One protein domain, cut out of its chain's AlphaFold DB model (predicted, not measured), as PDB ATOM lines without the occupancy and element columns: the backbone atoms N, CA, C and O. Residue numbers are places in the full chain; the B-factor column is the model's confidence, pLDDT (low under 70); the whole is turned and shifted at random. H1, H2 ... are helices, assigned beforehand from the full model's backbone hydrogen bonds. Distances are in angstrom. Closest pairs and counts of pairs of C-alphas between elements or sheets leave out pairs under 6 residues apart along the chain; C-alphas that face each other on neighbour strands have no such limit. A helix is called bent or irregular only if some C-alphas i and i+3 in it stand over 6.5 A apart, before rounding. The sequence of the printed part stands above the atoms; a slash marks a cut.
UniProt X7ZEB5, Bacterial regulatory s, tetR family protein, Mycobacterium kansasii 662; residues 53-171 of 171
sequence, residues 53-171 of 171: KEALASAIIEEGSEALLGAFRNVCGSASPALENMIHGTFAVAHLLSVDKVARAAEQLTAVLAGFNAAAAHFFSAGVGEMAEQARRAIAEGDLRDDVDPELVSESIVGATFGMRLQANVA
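What this domain is: This is residues 53 to 171 of the 171 residues of the protein "Bacterial regulatory s, tetR family protein" of Mycobacterium kansasii 662 (UniProt X7ZEB5). H1, H2 and H4 make a loose up-and-down bundle of three helices, and H3 crosses near one end of it, bridging from the end of H2 to the start of H4 over H1. H5 packs slantwise on H2 and H4 on the side away from H1, and beyond residue 161 it slants away from them. The printed part has 119 residues with five named helices, H1 to H5 in order, and no named strand: all helix. It is compact, radius of gyration of the C-alphas 14.6 A, but elongated, spanning 47 by 29 by 27 A.

Where its parts are: Find C-alpha 53 at (1.183, 206.547, 45.761); from there H1, residues 53 to 75, runs 33.6 A. Next come H2, residues 82 to 99, 25.6 A, and H3, residues 101 to 113. H4, residues 118 to 141, runs 35.1 A and is irregular: C-alphas 121 and 124 are 7.1 A apart. H5, residues 150 to 168, runs 27.7 A to C-alpha 168 at (-12.051, 185.816, 33.281).

How they stand to each other: Look at Phe 72 and Gly 89, the closest C-alphas of the hairpin H1 and H2, 4.4 A apart; the tilt is steep, 43 degrees. H3 touches H1 at Ile 61 and Ala 106, C-alphas 4.1 A apart. H2 with residues 82 to 86 alone touches H4, opposite ways at 31 degrees, closest at the C-alphas of Ala 82 and Ala 138, 4.8 A. H5 touches H4 closest at the C-alphas of Ala 132 and Pro 150, 5.2 A, at a steep tilt of 54 degrees; H1 and H5 are apart. Every O i to N i+4 pair is within hydrogen-bond range in H2 and H3, against 18 of 19 in H1, 17 of 20 in H4 and 12 of 15 in H5.

The domain as a whole: The C-alphas farthest apart, of Lys 53 and Gly 142, stand 47.4 A apart. The printed part has no cut and no long link. Expect low confidence at residues 164 to 171, where pLDDT is under 70.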
ATOM      1  N   LYS A  53       2.116 207.501  46.380       91.56
ATOM      2  CA  LYS A  53       1.183 206.547  45.761       91.56
ATOM      3  C   LYS A  53       1.829 205.186  45.520       91.56
ATOM      4  O   LYS A  53       1.178 204.159  45.678       91.56
ATOM      5  N   GLU A  54       3.107 205.176  45.167       93.81
ATOM      6  CA  GLU A  54       3.943 203.988  45.013       93.81
ATOM      7  C   GLU A  54       4.154 203.288  46.360       93.81
ATOM      8  O   GLU A  54       4.005 202.071  46.437       93.81
ATOM      9  N   ALA A  55       4.430 204.036  47.437       94.38
ATOM     10  CA  ALA A  55       4.562 203.470  48.782       94.38
ATOM     11  C   ALA A  55       3.245 202.827  49.254       94.38
ATOM     12  O   ALA A  55       3.243 201.742  49.833       94.38
ATOM     13  N   LEU A  56       2.116 203.467  48.946       95.12
ATOM     14  CA  LEU A  56       0.789 202.936  49.248       95.12
ATOM     15  C   LEU A  56       0.471 201.668  48.445       95.12
ATOM     16  O   LEU A  56      -0.016 200.695  49.012       95.12
ATOM     17  N   ALA A  57       0.792 201.646  47.149       96.44
ATOM     18  CA  ALA A  57       0.641 200.448  46.325       96.44
ATOM     19  C   ALA A  57       1.546 199.300  46.792       96.44
ATOM     20  O   ALA A  57       1.087 198.164  46.846       96.44
ATOM     21  N   SER A  58       2.788 199.597  47.186       97.25
ATOM     22  CA  SER A  58       3.723 198.597  47.725       97.25
ATOM     23  C   SER A  58       3.142 197.918  48.962       97.25
ATOM     24  O   SER A  58       3.096 196.697  49.023       97.25
ATOM     25  N   ALA A  59       2.588 198.699  49.892       97.38
ATOM     26  CA  ALA A  59       1.958 198.149  51.086       97.38
ATOM     27  C   ALA A  59       0.723 197.289  50.783       97.38
ATOM     28  O   ALA A  59       0.508 196.282  51.449       97.38
ATOM     29  N   ILE A  60      -0.085 197.653  49.780       97.81
ATOM     30  CA  ILE A  60      -1.210 196.810  49.346       97.81
ATOM     31  C   ILE A  60      -0.693 195.494  48.758       97.81
ATOM     32  O   ILE A  60      -1.234 194.440  49.082       97.81
ATOM     33  N   ILE A  61       0.350 195.544  47.922       98.00
ATOM     34  CA  ILE A  61       0.971 194.348  47.336       98.00
ATOM     35  C   ILE A  61       1.508 193.428  48.437       98.00
ATOM     36  O   ILE A  61       1.224 192.235  48.412       98.00
ATOM     37  N   GLU A  62       2.235 193.974  49.410       97.50
ATOM     38  CA  GLU A  62       2.792 193.226  50.542       97.50
ATOM     39  C   GLU A  62       1.694 192.572  51.390       97.50
ATOM     40  O   GLU A  62       1.759 191.376  51.665       97.50
ATOM     41  N   GLU A  63       0.652 193.323  51.760       97.19
ATOM     42  CA  GLU A  63      -0.450 192.788  52.566       97.19
ATOM     43  C   GLU A  63      -1.260 191.727  51.819       97.19
ATOM     44  O   GLU A  63      -1.617 190.700  52.396       97.19
ATOM     45  N   GLY A  64      -1.530 191.943  50.531       97.19
ATOM     46  CA  GLY A  64      -2.202 190.945  49.708       97.19
ATOM     47  C   GLY A  64      -1.341 189.703  49.489       97.19
ATOM     48  O   GLY A  64      -1.857 188.594  49.579       97.19
ATOM     49  N   SER A  65      -0.033 189.863  49.261       96.62
ATOM     50  CA  SER A  65       0.904 188.742  49.127       96.62
ATOM     51  C   SER A  65       0.912 187.884  50.389       96.62
ATOM     52  O   SER A  65       0.684 186.680  50.306       96.62
ATOM     53  N   GLU A  66       1.061 188.499  51.564       97.25
ATOM     54  CA  GLU A  66       1.059 187.767  52.833       97.25
ATOM     55  C   GLU A  66      -0.289 187.087  53.105       97.25
ATOM     56  O   GLU A  66      -0.319 185.958  53.595       97.25
ATOM     57  N   ALA A  67      -1.411 187.706  52.728       97.38
ATOM     58  CA  ALA A  67      -2.722 187.070  52.836       97.38
ATOM     59  C   ALA A  67      -2.836 185.817  51.946       97.38
ATOM     60  O   ALA A  67      -3.354 184.793  52.394       97.38
ATOM     61  N   LEU A  68      -2.329 185.869  50.710       97.25
ATOM     62  CA  LEU A  68      -2.328 184.728  49.787       97.25
ATOM     63  C   LEU A  68      -1.410 183.602  50.268       97.25
ATOM     64  O   LEU A  68      -1.829 182.443  50.294       97.25
ATOM     65  N   LEU A  69      -0.188 183.932  50.694       97.00
ATOM     66  CA  LEU A  69       0.748 182.958  51.260       97.00
ATOM     67  C   LEU A  69       0.182 182.353  52.550       97.00
ATOM     68  O   LEU A  69       0.254 181.145  52.756       97.00
ATOM     69  N   GLY A  70      -0.452 183.167  53.396       97.06
ATOM     70  CA  GLY A  70      -1.157 182.714  54.590       97.06
ATOM     71  C   GLY A  70      -2.291 181.741  54.269       97.06
ATOM     72  O   GLY A  70      -2.383 180.689  54.895       97.06
ATOM     73  N   ALA A  71      -3.123 182.038  53.267       96.56
ATOM     74  CA  ALA A  71      -4.187 181.136  52.825       96.56
ATOM     75  C   ALA A  71      -3.638 179.791  52.331       96.56
ATOM     76  O   ALA A  71      -4.179 178.748  52.698       96.56
ATOM     77  N   PHE A  72      -2.546 179.813  51.562       96.50
ATOM     78  CA  PHE A  72      -1.846 178.609  51.119       96.50
ATOM     79  C   PHE A  72      -1.317 177.795  52.310       96.50
ATOM     80  O   PHE A  72      -1.645 176.619  52.461       96.50
ATOM     81  N   ARG A  73      -0.563 178.428  53.216       95.38
ATOM     82  CA  ARG A  73       0.027 177.764  54.389       95.38
ATOM     83  C   ARG A  73      -1.024 177.191  55.337       95.38
ATOM     84  O   ARG A  73      -0.830 176.103  55.865       95.38
ATOM     85  N   ASN A  74      -2.150 177.879  55.526       94.38
ATOM     86  CA  ASN A  74      -3.207 177.449  56.447       94.38
ATOM     87  C   ASN A  74      -3.885 176.136  56.034       94.38
ATOM     88  O   ASN A  74      -4.406 175.432  56.897       94.38
ATOM     89  N   VAL A  75      -3.899 175.813  54.738       92.25
ATOM     90  CA  VAL A  75      -4.443 174.540  54.239       92.25
ATOM     91  C   VAL A  75      -3.372 173.461  54.074       92.25
ATOM     92  O   VAL A  75      -3.712 172.284  53.986       92.25
ATOM     93  N   CYS A  76      -2.089 173.837  54.077       89.38
ATOM     94  CA  CYS A  76      -0.970 172.905  54.005       89.38
ATOM     95  C   CYS A  76      -0.676 172.304  55.387       89.38
ATOM     96  O   CYS A  76       0.092 172.849  56.182       89.38
ATOM     97  N   GLY A  77      -1.278 171.153  55.683       81.06
ATOM     98  CA  GLY A  77      -0.988 170.397  56.900       81.06
ATOM     99  C   GLY A  77       0.269 169.536  56.753       81.06
ATOM    100  O   GLY A  77       0.455 168.862  55.738       81.06
ATOM    101  N   SER A  78       1.111 169.465  57.789       76.62
ATOM    102  CA  SER A  78       2.256 168.535  57.803       76.62
ATOM    103  C   SER A  78       1.835 167.061  57.854       76.62
ATOM    104  O   SER A  78       2.639 166.186  57.566       76.62
ATOM    105  N   ALA A  79       0.590 166.777  58.251       84.44
ATOM    106  CA  ALA A  79       0.026 165.429  58.292       84.44
ATOM    107  C   ALA A  79      -0.615 164.995  56.960       84.44
ATOM    108  O   ALA A  79      -0.881 163.810  56.780       84.44
ATOM    109  N   SER A  80      -0.873 165.939  56.053       91.31
ATOM    110  CA  SER A  80      -1.463 165.674  54.739       91.31
ATOM    111  C   SER A  80      -0.367 165.414  53.700       91.31
ATOM    112  O   SER A  80       0.692 166.049  53.802       91.31
ATOM    113  N   PRO A  81      -0.602 164.531  52.711       95.19
ATOM    114  CA  PRO A  81       0.282 164.359  51.559       95.19
ATOM    115  C   PRO A  81       0.567 165.690  50.859       95.19
ATOM    116  O   PRO A  81      -0.318 166.536  50.702       95.19
ATOM    117  N   ALA A  82       1.806 165.902  50.431       96.31
ATOM    118  CA  ALA A  82       2.231 167.190  49.898       96.31
ATOM    119  C   ALA A  82       1.573 167.525  48.552       96.31
ATOM    120  O   ALA A  82       1.252 168.685  48.304       96.31
ATOM    121  N   LEU A  83       1.282 166.525  47.713       96.06
ATOM    122  CA  LEU A  83       0.527 166.750  46.478       96.06
ATOM    123  C   LEU A  83      -0.904 167.242  46.767       96.06
ATOM    124  O   LEU A  83      -1.405 168.136  46.085       96.06
ATOM    125  N   GLU A  84      -1.547 166.706  47.806       96.19
ATOM    126  CA  GLU A  84      -2.866 167.167  48.254       96.19
ATOM    127  C   GLU A  84      -2.798 168.612  48.770       96.19
ATOM    128  O   GLU A  84      -3.640 169.440  48.415       96.19
ATOM    129  N   ASN A  85      -1.745 168.954  49.521       96.62
ATOM    130  CA  ASN A  85      -1.485 170.327  49.957       96.62
ATOM    131  C   ASN A  85      -1.328 171.298  48.778       96.62
ATOM    132  O   ASN A  85      -1.889 172.390  48.827       96.62
ATOM    133  N   MET A  86      -0.618 170.913  47.710       96.94
ATOM    134  CA  MET A  86      -0.489 171.743  46.503       96.94
ATOM    135  C   MET A  86      -1.861 172.032  45.882       96.94
ATOM    136  O   MET A  86      -2.175 173.185  45.589       96.94
ATOM    137  N   ILE A  87      -2.707 171.005  45.742       96.12
ATOM    138  CA  ILE A  87      -4.057 171.132  45.173       96.12
ATOM    139  C   ILE A  87      -4.930 172.040  46.050       96.12
ATOM    140  O   ILE A  87      -5.518 173.008  45.557       96.12
ATOM    141  N   HIS A  88      -5.008 171.761  47.353       95.81
ATOM    142  CA  HIS A  88      -5.797 172.561  48.290       95.81
ATOM    143  C   HIS A  88      -5.291 173.999  48.383       95.81
ATOM    144  O   HIS A  88      -6.094 174.933  48.384       95.81
ATOM    145  N   GLY A  89      -3.974 174.185  48.402       96.38
ATOM    146  CA  GLY A  89      -3.323 175.484  48.416       96.38
ATOM    147  C   GLY A  89      -3.677 176.324  47.192       96.38
ATOM    148  O   GLY A  89      -4.057 177.487  47.339       96.38
ATOM    149  N   THR A  90      -3.649 175.734  45.993       95.69
ATOM    150  CA  THR A  90      -4.091 176.406  44.762       95.69
ATOM    151  C   THR A  90      -5.544 176.870  44.860       95.69
ATOM    152  O   THR A  90      -5.843 178.024  44.544       95.69
ATOM    153  N   PHE A  91      -6.455 176.021  45.345       94.88
ATOM    154  CA  PHE A  91      -7.858 176.408  45.510       94.88
ATOM    155  C   PHE A  91      -8.069 177.451  46.611       94.88
ATOM    156  O   PHE A  91      -8.907 178.336  46.441       94.88
ATOM    157  N   ALA A  92      -7.305 177.406  47.703       96.38
ATOM    158  CA  ALA A  92      -7.364 178.405  48.767       96.38
ATOM    159  C   ALA A  92      -6.951 179.794  48.258       96.38
ATOM    160  O   ALA A  92      -7.652 180.778  48.502       96.38
ATOM    161  N   VAL A  93      -5.865 179.864  47.482       96.25
ATOM    162  CA  VAL A  93      -5.406 181.093  46.818       96.25
ATOM    163  C   VAL A  93      -6.456 181.596  45.827       96.25
ATOM    164  O   VAL A  93      -6.848 182.762  45.886       96.25
ATOM    165  N   ALA A  94      -6.968 180.723  44.952       94.12
ATOM    166  CA  ALA A  94      -7.997 181.089  43.978       94.12
ATOM    167  C   ALA A  94      -9.284 181.598  44.653       94.12
ATOM    168  O   ALA A  94      -9.865 182.596  44.218       94.12
ATOM    169  N   HIS A  95      -9.709 180.955  45.744       94.31
ATOM    170  CA  HIS A  95     -10.863 181.383  46.525       94.31
ATOM    171  C   HIS A  95     -10.631 182.754  47.161       94.31
ATOM    172  O   HIS A  95     -11.470 183.641  46.994       94.31
ATOM    173  N   LEU A  96      -9.491 182.968  47.824       95.94
ATOM    174  CA  LEU A  96      -9.188 184.249  48.457       95.94
ATOM    175  C   LEU A  96      -9.169 185.390  47.430       95.94
ATOM    176  O   LEU A  96      -9.787 186.428  47.656       95.94
ATOM    177  N   LEU A  97      -8.577 185.163  46.256       93.62
ATOM    178  CA  LEU A  97      -8.618 186.105  45.134       93.62
ATOM    179  C   LEU A  97     -10.036 186.384  44.610       93.62
ATOM    180  O   LEU A  97     -10.237 187.386  43.936       93.62
ATOM    181  N   SER A  98     -11.025 185.527  44.861       91.25
ATOM    182  CA  SER A  98     -12.412 185.769  44.433       91.25
ATOM    183  C   SER A  98     -13.226 186.588  45.436       91.25
ATOM    184  O   SER A  98     -14.100 187.355  45.032       91.25
ATOM    185  N   VAL A  99     -12.930 186.459  46.732       93.88
ATOM    186  CA  VAL A  99     -13.741 187.060  47.805       93.88
ATOM    187  C   VAL A  99     -13.089 188.281  48.445       93.88
ATOM    188  O   VAL A  99     -13.795 189.182  48.896       93.88
ATOM    189  N   ASP A 100     -11.757 188.363  48.452       94.94
ATOM    190  CA  ASP A 100     -11.026 189.433  49.121       94.94
ATOM    191  C   ASP A 100     -10.593 190.526  48.134       94.94
ATOM    192  O   ASP A 100      -9.996 190.280  47.085       94.94
ATOM    193  N   LYS A 101     -10.947 191.779  48.437       93.25
ATOM    194  CA  LYS A 101     -10.627 192.918  47.563       93.25
ATOM    195  C   LYS A 101      -9.161 193.350  47.651       93.25
ATOM    196  O   LYS A 101      -8.639 193.856  46.662       93.25
ATOM    197  N   VAL A 102      -8.499 193.145  48.790       95.38
ATOM    198  CA  VAL A 102      -7.094 193.525  48.990       95.38
ATOM    199  C   VAL A 102      -6.196 192.574  48.208       95.38
ATOM    200  O   VAL A 102      -5.342 193.033  47.455       95.38
ATOM    201  N   ALA A 103      -6.453 191.269  48.291       95.25
ATOM    202  CA  ALA A 103      -5.756 190.250  47.513       95.25
ATOM    203  C   ALA A 103      -5.898 190.493  45.998       95.25
ATOM    204  O   ALA A 103      -4.917 190.412  45.258       95.25
ATOM    205  N   ARG A 104      -7.099 190.871  45.535       93.06
ATOM    206  CA  ARG A 104      -7.325 191.267  44.134       93.06
ATOM    207  C   ARG A 104      -6.564 192.524  43.741       93.06
ATOM    208  O   ARG A 104      -5.935 192.540  42.688       93.06
ATOM    209  N   ALA A 105      -6.610 193.566  44.567       95.00
ATOM    210  CA  ALA A 105      -5.890 194.801  44.285       95.00
ATOM    211  C   ALA A 105      -4.373 194.573  44.253       95.00
ATOM    212  O   ALA A 105      -3.705 195.096  43.368       95.00
ATOM    213  N   ALA A 106      -3.831 193.757  45.158       96.12
ATOM    214  CA  ALA A 106      -2.422 193.373  45.167       96.12
ATOM    215  C   ALA A 106      -2.006 192.662  43.872       96.12
ATOM    216  O   ALA A 106      -0.990 193.014  43.278       96.12
ATOM    217  N   GLU A 107      -2.812 191.711  43.402       94.06
ATOM    218  CA  GLU A 107      -2.582 190.998  42.143       94.06
ATOM    219  C   GLU A 107      -2.624 191.944  40.928       94.06
ATOM    220  O   GLU A 107      -1.690 191.961  40.124       94.06
ATOM    221  N   GLN A 108      -3.633 192.812  40.838       92.56
ATOM    222  CA  GLN A 108      -3.743 193.810  39.766       92.56
ATOM    223  C   GLN A 108      -2.588 194.821  39.777       92.56
ATOM    224  O   GLN A 108      -2.016 195.135  38.732       92.56
ATOM    225  N   LEU A 109      -2.225 195.332  40.957       95.00
ATOM    226  CA  LEU A 109      -1.102 196.255  41.123       95.00
ATOM    227  C   LEU A 109       0.219 195.586  40.754       95.00
ATOM    228  O   LEU A 109       1.045 196.216  40.102       95.00
ATOM    229  N   THR A 110       0.397 194.314  41.115       95.19
ATOM    230  CA  THR A 110       1.578 193.529  40.745       95.19
ATOM    231  C   THR A 110       1.726 193.448  39.230       95.19
ATOM    232  O   THR A 110       2.808 193.717  38.716       95.19
ATOM    233  N   ALA A 111       0.644 193.163  38.499       90.88
ATOM    234  CA  ALA A 111       0.676 193.097  37.038       90.88
ATOM    235  C   ALA A 111       1.049 194.443  36.387       90.88
ATOM    236  O   ALA A 111       1.799 194.475  35.413       90.88
ATOM    237  N   VAL A 112       0.554 195.562  36.930       91.62
ATOM    238  CA  VAL A 112       0.816 196.911  36.394       91.62
ATOM    239  C   VAL A 112       2.208 197.430  36.763       91.62
ATOM    240  O   VAL A 112       2.823 198.160  35.986       91.62
ATOM    241  N   LEU A 113       2.702 197.087  37.952       93.75
ATOM    242  CA  LEU A 113       3.954 197.607  38.506       93.75
ATOM    243  C   LEU A 113       5.135 196.643  38.358       93.75
ATOM    244  O   LEU A 113       6.232 196.940  38.842       93.75
ATOM    245  N   ALA A 114       4.935 195.514  37.678       88.38
ATOM    246  CA  ALA A 114       5.998 194.582  37.337       88.38
ATOM    247  C   ALA A 114       7.148 195.321  36.628       88.38
ATOM    248  O   ALA A 114       6.943 196.036  35.649       88.38
ATOM    249  N   GLY A 115       8.366 195.182  37.157       87.62
ATOM    250  CA  GLY A 115       9.566 195.855  36.641       87.62
ATOM    251  C   GLY A 115       9.812 197.276  37.166       87.62
ATOM    252  O   GLY A 115      10.900 197.805  36.957       87.62
ATOM    253  N   PHE A 116       8.862 197.875  37.889       90.31
ATOM    254  CA  PHE A 116       8.988 199.231  38.449       90.31
ATOM    255  C   PHE A 116       8.869 199.275  39.977       90.31
ATOM    256  O   PHE A 116       9.136 200.308  40.589       90.31
ATOM    257  N   ASN A 117       8.467 198.168  40.603       94.25
ATOM    258  CA  ASN A 117       8.238 198.078  42.037       94.25
ATOM    259  C   ASN A 117       8.812 196.778  42.620       94.25
ATOM    260  O   ASN A 117       8.582 195.694  42.084       94.25
ATOM    261  N   ALA A 118       9.546 196.888  43.731       93.56
ATOM    262  CA  ALA A 118      10.193 195.745  44.375       93.56
ATOM    263  C   ALA A 118       9.182 194.752  44.973       93.56
ATOM    264  O   ALA A 118       9.344 193.548  44.797       93.56
ATOM    265  N   ALA A 119       8.111 195.234  45.613       94.56
ATOM    266  CA  ALA A 119       7.068 194.362  46.151       94.56
ATOM    267  C   ALA A 119       6.380 193.570  45.027       94.56
ATOM    268  O   ALA A 119       6.199 192.360  45.146       94.56
ATOM    269  N   ALA A 120       6.091 194.222  43.895       93.62
ATOM    270  CA  ALA A 120       5.562 193.546  42.708       93.62
ATOM    271  C   ALA A 120       6.535 192.484  42.162       93.62
ATOM    272  O   ALA A 120       6.115 191.385  41.811       93.62
ATOM    273  N   ALA A 121       7.840 192.781  42.122       92.31
ATOM    274  CA  ALA A 121       8.852 191.830  41.660       92.31
ATOM    275  C   ALA A 121       8.938 190.576  42.551       92.31
ATOM    276  O   ALA A 121       9.160 189.477  42.046       92.31
ATOM    277  N   HIS A 122       8.731 190.723  43.862       93.88
ATOM    278  CA  HIS A 122       8.796 189.608  44.807       93.88
ATOM    279  C   HIS A 122       7.509 188.780  44.894       93.88
ATOM    280  O   HIS A 122       7.587 187.595  45.225       93.88
ATOM    281  N   PHE A 123       6.354 189.357  44.554       94.62
ATOM    282  CA  PHE A 123       5.031 188.751  44.732       94.62
ATOM    283  C   PHE A 123       4.928 187.313  44.196       94.62
ATOM    284  O   PHE A 123       4.582 186.395  44.940       94.62
ATOM    285  N   PHE A 124       5.270 187.094  42.921       92.38
ATOM    286  CA  PHE A 124       5.184 185.757  42.321       92.38
ATOM    287  C   PHE A 124       6.292 184.828  42.814       92.38
ATOM    288  O   PHE A 124       6.021 183.662  43.085       92.38
ATOM    289  N   SER A 125       7.515 185.341  42.993       93.69
ATOM    290  CA  SER A 125       8.643 184.530  43.469       93.69
ATOM    291  C   SER A 125       8.392 183.926  44.855       93.69
ATOM    292  O   SER A 125       8.751 182.777  45.095       93.69
ATOM    293  N   ALA A 126       7.707 184.657  45.743       94.69
ATOM    294  CA  ALA A 126       7.339 184.156  47.062       94.69
ATOM    295  C   ALA A 126       6.327 183.000  46.971       94.69
ATOM    296  O   ALA A 126       6.515 181.965  47.607       94.69
ATOM    297  N   GLY A 127       5.296 183.138  46.129       95.00
ATOM    298  CA  GLY A 127       4.313 182.073  45.899       95.00
ATOM    299  C   GLY A 127       4.916 180.827  45.243       95.00
ATOM    300  O   GLY A 127       4.590 179.708  45.635       95.00
ATOM    301  N   VAL A 128       5.834 181.013  44.287       97.25
ATOM    302  CA  VAL A 128       6.586 179.909  43.666       97.25
ATOM    303  C   VAL A 128       7.440 179.184  44.704       97.25
ATOM    304  O   VAL A 128       7.455 177.959  44.703       97.25
ATOM    305  N   GLY A 129       8.089 179.906  45.622       97.44
ATOM    306  CA  GLY A 129       8.892 179.306  46.690       97.44
ATOM    307  C   GLY A 129       8.092 178.385  47.620       97.44
ATOM    308  O   GLY A 129       8.528 177.266  47.886       97.44
ATOM    309  N   GLU A 130       6.910 178.817  48.070       95.50
ATOM    310  CA  GLU A 130       6.024 177.998  48.920       95.50
ATOM    311  C   GLU A 130       5.514 176.747  48.185       95.50
ATOM    312  O   GLU A 130       5.501 175.645  48.738       95.50
ATOM    313  N   MET A 131       5.131 176.898  46.913       97.69
ATOM    314  CA  MET A 131       4.686 175.778  46.083       97.69
ATOM    315  C   MET A 131       5.830 174.787  45.811       97.69
ATOM    316  O   MET A 131       5.621 173.577  45.908       97.69
ATOM    317  N   ALA A 132       7.045 175.282  45.553       98.06
ATOM    318  CA  ALA A 132       8.226 174.456  45.296       98.06
ATOM    319  C   ALA A 132       8.624 173.628  46.517       98.06
ATOM    320  O   ALA A 132       9.083 172.495  46.372       98.06
ATOM    321  N   GLU A 133       8.396 174.147  47.722       97.00
ATOM    322  CA  GLU A 133       8.618 173.381  48.941       97.00
ATOM    323  C   GLU A 133       7.652 172.197  49.065       97.00
ATOM    324  O   GLU A 133       8.075 171.082  49.379       97.00
ATOM    325  N   GLN A 134       6.370 172.392  48.735       97.56
ATOM    326  CA  GLN A 134       5.430 171.270  48.670       97.56
ATOM    327  C   GLN A 134       5.763 170.312  47.518       97.56
ATOM    328  O   GLN A 134       5.678 169.103  47.707       97.56
ATOM    329  N   ALA A 135       6.216 170.808  46.362       98.00
ATOM    330  CA  ALA A 135       6.628 169.960  45.244       98.00
ATOM    331  C   ALA A 135       7.828 169.066  45.610       98.00
ATOM    332  O   ALA A 135       7.792 167.858  45.375       98.00
ATOM    333  N   ARG A 136       8.858 169.621  46.265       97.88
ATOM    334  CA  ARG A 136       9.996 168.844  46.791       97.88
ATOM    335  C   ARG A 136       9.551 167.781  47.790       97.88
ATOM    336  O   ARG A 136      10.011 166.641  47.723       97.88
ATOM    337  N   ARG A 137       8.643 168.140  48.700       97.00
ATOM    338  CA  ARG A 137       8.082 167.196  49.669       97.00
ATOM    339  C   ARG A 137       7.283 166.086  48.977       97.00
ATOM    340  O   ARG A 137       7.456 164.928  49.333       97.00
ATOM    341  N   ALA A 138       6.496 166.410  47.953       97.31
ATOM    342  CA  ALA A 138       5.729 165.433  47.183       97.31
ATOM    343  C   ALA A 138       6.634 164.436  46.445       97.31
ATOM    344  O   ALA A 138       6.316 163.251  46.391       97.31
ATOM    345  N   ILE A 139       7.789 164.879  45.933       98.06
ATOM    346  CA  ILE A 139       8.803 163.974  45.364       98.06
ATOM    347  C   ILE A 139       9.355 163.040  46.445       98.06
ATOM    348  O   ILE A 139       9.435 161.833  46.237       98.06
ATOM    349  N   ALA A 140       9.703 163.579  47.618       96.94
ATOM    350  CA  ALA A 140      10.230 162.784  48.727       96.94
ATOM    351  C   ALA A 140       9.213 161.760  49.275       96.94
ATOM    352  O   ALA A 140       9.607 160.688  49.730       96.94
ATOM    353  N   GLU A 141       7.919 162.082  49.222       96.12
ATOM    354  CA  GLU A 141       6.811 161.196  49.607       96.12
ATOM    355  C   GLU A 141       6.462 160.164  48.517       96.12
ATOM    356  O   GLU A 141       5.803 159.167  48.811       96.12
ATOM    357  N   GLY A 142       6.951 160.351  47.285       96.44
ATOM    358  CA  GLY A 142       6.660 159.491  46.133       96.44
ATOM    359  C   GLY A 142       5.350 159.822  45.409       96.44
ATOM    360  O   GLY A 142       4.944 159.076  44.517       96.44
ATOM    361  N   ASP A 143       4.708 160.938  45.759       95.19
ATOM    362  CA  ASP A 143       3.462 161.415  45.147       95.19
ATOM    363  C   ASP A 143       3.703 162.179  43.836       95.19
ATOM    364  O   ASP A 143       2.811 162.282  42.990       95.19
ATOM    365  N   LEU A 144       4.915 162.713  43.650       96.56
ATOM    366  CA  LEU A 144       5.367 163.359  42.419       96.56
ATOM    367  C   LEU A 144       6.577 162.610  41.848       96.56
ATOM    368  O   LEU A 144       7.427 162.127  42.593       96.56
ATOM    369  N   ARG A 145       6.659 162.507  40.515       96.50
ATOM    370  CA  ARG A 145       7.796 161.858  39.842       96.50
ATOM    371  C   ARG A 145       9.095 162.620  40.129       96.50
ATOM    372  O   ARG A 145       9.104 163.847  40.114       96.50
ATOM    373  N   ASP A 146      10.178 161.884  40.340       95.81
ATOM    374  CA  ASP A 146      11.506 162.410  40.687       95.81
ATOM    375  C   ASP A 146      12.261 163.050  39.507       95.81
ATOM    376  O   ASP A 146      13.274 163.715  39.711       95.81
ATOM    377  N   ASP A 147      11.752 162.893  38.282       96.00
ATOM    378  CA  ASP A 147      12.257 163.532  37.062       96.00
ATOM    379  C   ASP A 147      11.674 164.935  36.810       96.00
ATOM    380  O   ASP A 147      12.045 165.592  35.835       96.00
ATOM    381  N   VAL A 148      10.753 165.397  37.661       95.50
ATOM    382  CA  VAL A 148      10.126 166.718  37.555       95.50
ATOM    383  C   VAL A 148      10.951 167.759  38.305       95.50
ATOM    384  O   VAL A 148      11.283 167.584  39.474       95.50
ATOM    385  N   ASP A 149      11.220 168.882  37.641       97.75
ATOM    386  CA  ASP A 149      11.801 170.075  38.257       97.75
ATOM    387  C   ASP A 149      10.763 170.742  39.198       97.75
ATOM    388  O   ASP A 149       9.703 171.179  38.719       97.75
ATOM    389  N   PRO A 150      11.021 170.805  40.526       97.75
ATOM    390  CA  PRO A 150      10.098 171.379  41.509       97.75
ATOM    391  C   PRO A 150       9.796 172.859  41.268       97.75
ATOM    392  O   PRO A 150       8.672 173.308  41.499       97.75
ATOM    393  N   GLU A 151      10.778 173.625  40.805       97.31
ATOM    394  CA  GLU A 151      10.631 175.037  40.490       97.31
ATOM    395  C   GLU A 151       9.742 175.207  39.254       97.31
ATOM    396  O   GLU A 151       8.756 175.943  39.309       97.31
ATOM    397  N   LEU A 152      10.000 174.457  38.180       97.00
ATOM    398  CA  LEU A 152       9.234 174.567  36.933       97.00
ATOM    399  C   LEU A 152       7.755 174.184  37.105       97.00
ATOM    400  O   LEU A 152       6.862 174.853  36.570       97.00
ATOM    401  N   VAL A 153       7.466 173.106  37.845       97.19
ATOM    402  CA  VAL A 153       6.073 172.711  38.123       97.19
ATOM    403  C   VAL A 153       5.368 173.768  38.975       97.19
ATOM    404  O   VAL A 153       4.202 174.085  38.730       97.19
ATOM    405  N   SER A 154       6.088 174.379  39.914       97.75
ATOM    406  CA  SER A 154       5.558 175.424  40.788       97.75
ATOM    407  C   SER A 154       5.270 176.710  40.027       97.75
ATOM    408  O   SER A 154       4.181 177.265  40.164       97.75
ATOM    409  N   GLU A 155       6.188 177.143  39.161       96.25
ATOM    410  CA  GLU A 155       5.975 178.261  38.238       96.25
ATOM    411  C   GLU A 155       4.760 178.023  37.339       96.25
ATOM    412  O   GLU A 155       3.943 178.924  37.156       96.25
ATOM    413  N   SER A 156       4.593 176.799  36.833       95.75
ATOM    414  CA  SER A 156       3.461 176.433  35.977       95.75
ATOM    415  C   SER A 156       2.124 176.510  36.723       95.75
ATOM    416  O   SER A 156       1.160 177.083  36.212       95.75
ATOM    417  N   ILE A 157       2.053 175.975  37.947       95.44
ATOM    418  CA  ILE A 157       0.833 175.990  38.773       95.44
ATOM    419  C   ILE A 157       0.496 177.412  39.227       95.44
ATOM    420  O   ILE A 157      -0.654 177.850  39.108       95.44
ATOM    421  N   VAL A 158       1.483 178.155  39.731       94.19
ATOM    422  CA  VAL A 158       1.310 179.554  40.142       94.19
ATOM    423  C   VAL A 158       0.881 180.389  38.934       94.19
ATOM    424  O   VAL A 158      -0.142 181.071  38.989       94.19
ATOM    425  N   GLY A 159       1.580 180.256  37.807       92.25
ATOM    426  CA  GLY A 159       1.244 180.919  36.551       92.25
ATOM    427  C   GLY A 159      -0.183 180.627  36.085       92.25
ATOM    428  O   GLY A 159      -0.905 181.557  35.735       92.25
ATOM    429  N   ALA A 160      -0.638 179.373  36.148       91.56
ATOM    430  CA  ALA A 160      -2.017 179.009  35.814       91.56
ATOM    431  C   ALA A 160      -3.041 179.639  36.775       91.56
ATOM    432  O   ALA A 160      -4.061 180.168  36.332       91.56
ATOM    433  N   THR A 161      -2.753 179.638  38.081       89.19
ATOM    434  CA  THR A 161      -3.632 180.192  39.126       89.19
ATOM    435  C   THR A 161      -3.936 181.671  38.880       89.19
ATOM    436  O   THR A 161      -5.089 182.098  38.966       89.19
ATOM    437  N   PHE A 162      -2.915 182.449  38.518       86.62
ATOM    438  CA  PHE A 162      -3.062 183.877  38.233       86.62
ATOM    439  C   PHE A 162      -3.488 184.150  36.777       86.62
ATOM    440  O   PHE A 162      -4.294 185.045  36.523       86.62
ATOM    441  N   GLY A 163      -3.041 183.336  35.817       81.75
ATOM    442  CA  GLY A 163      -3.359 183.475  34.394       81.75
ATOM    443  C   GLY A 163      -4.833 183.233  34.048       81.75
ATOM    444  O   GLY A 163      -5.377 183.921  33.183       81.75
ATOM    445  N   MET A 164      -5.522 182.326  34.753       67.69
ATOM    446  CA  MET A 164      -6.964 182.094  34.558       67.69
ATOM    447  C   MET A 164      -7.808 183.348  34.835       67.69
ATOM    448  O   MET A 164      -8.826 183.573  34.179       67.69
ATOM    449  N   ARG A 165      -7.378 184.212  35.763       63.03
ATOM    450  CA  ARG A 165      -8.100 185.452  36.085       63.03
ATOM    451  C   ARG A 165      -7.926 186.540  35.027       63.03
ATOM    452  O   ARG A 165      -8.859 187.315  34.820       63.03
ATOM    453  N   LEU A 166      -6.802 186.558  34.304       59.38
ATOM    454  CA  LEU A 166      -6.631 187.438  33.144       59.38
ATOM    455  C   LEU A 166      -7.682 187.130  32.065       59.38
ATOM    456  O   LEU A 166      -8.214 188.047  31.453       59.38
ATOM    457  N   GLN A 167      -8.024 185.850  31.877       54.31
ATOM    458  CA  GLN A 167      -9.034 185.418  30.905       54.31
ATOM    459  C   GLN A 167     -10.469 185.675  31.390       54.31
ATOM    460  O   GLN A 167     -11.321 186.048  30.589       54.31
ATOM    461  N   ALA A 168     -10.733 185.553  32.696       55.19
ATOM    462  CA  ALA A 168     -12.051 185.816  33.281       55.19
ATOM    463  C   ALA A 168     -12.487 187.295  33.215       55.19
ATOM    464  O   ALA A 168     -13.677 187.569  33.275       55.19
ATOM    465  N   ASN A 169     -11.551 188.240  33.070       46.59
ATOM    466  CA  ASN A 169     -11.857 189.665  32.863       46.59
ATOM    467  C   ASN A 169     -12.107 190.034  31.383       46.59
ATOM    468  O   ASN A 169     -12.396 191.192  31.089       46.59
ATOM    469  N   VAL A 170     -11.941 189.083  30.454       41.25
ATOM    470  CA  VAL A 170     -12.142 189.275  29.003       41.25
ATOM    471  C   VAL A 170     -13.457 188.633  28.520       41.25
ATOM    472  O   VAL A 170     -13.874 188.883  27.389       41.25
ATOM    473  N   ALA A 171     -14.120 187.839  29.368       37.06
ATOM    474  CA  ALA A 171     -15.425 187.220  29.114       37.06
ATOM    475  C   ALA A 171     -16.559 188.015  29.775       37.06
ATOM    476  O   ALA A 171     -17.641 188.101  29.150       37.06
TER     477      ALA A 171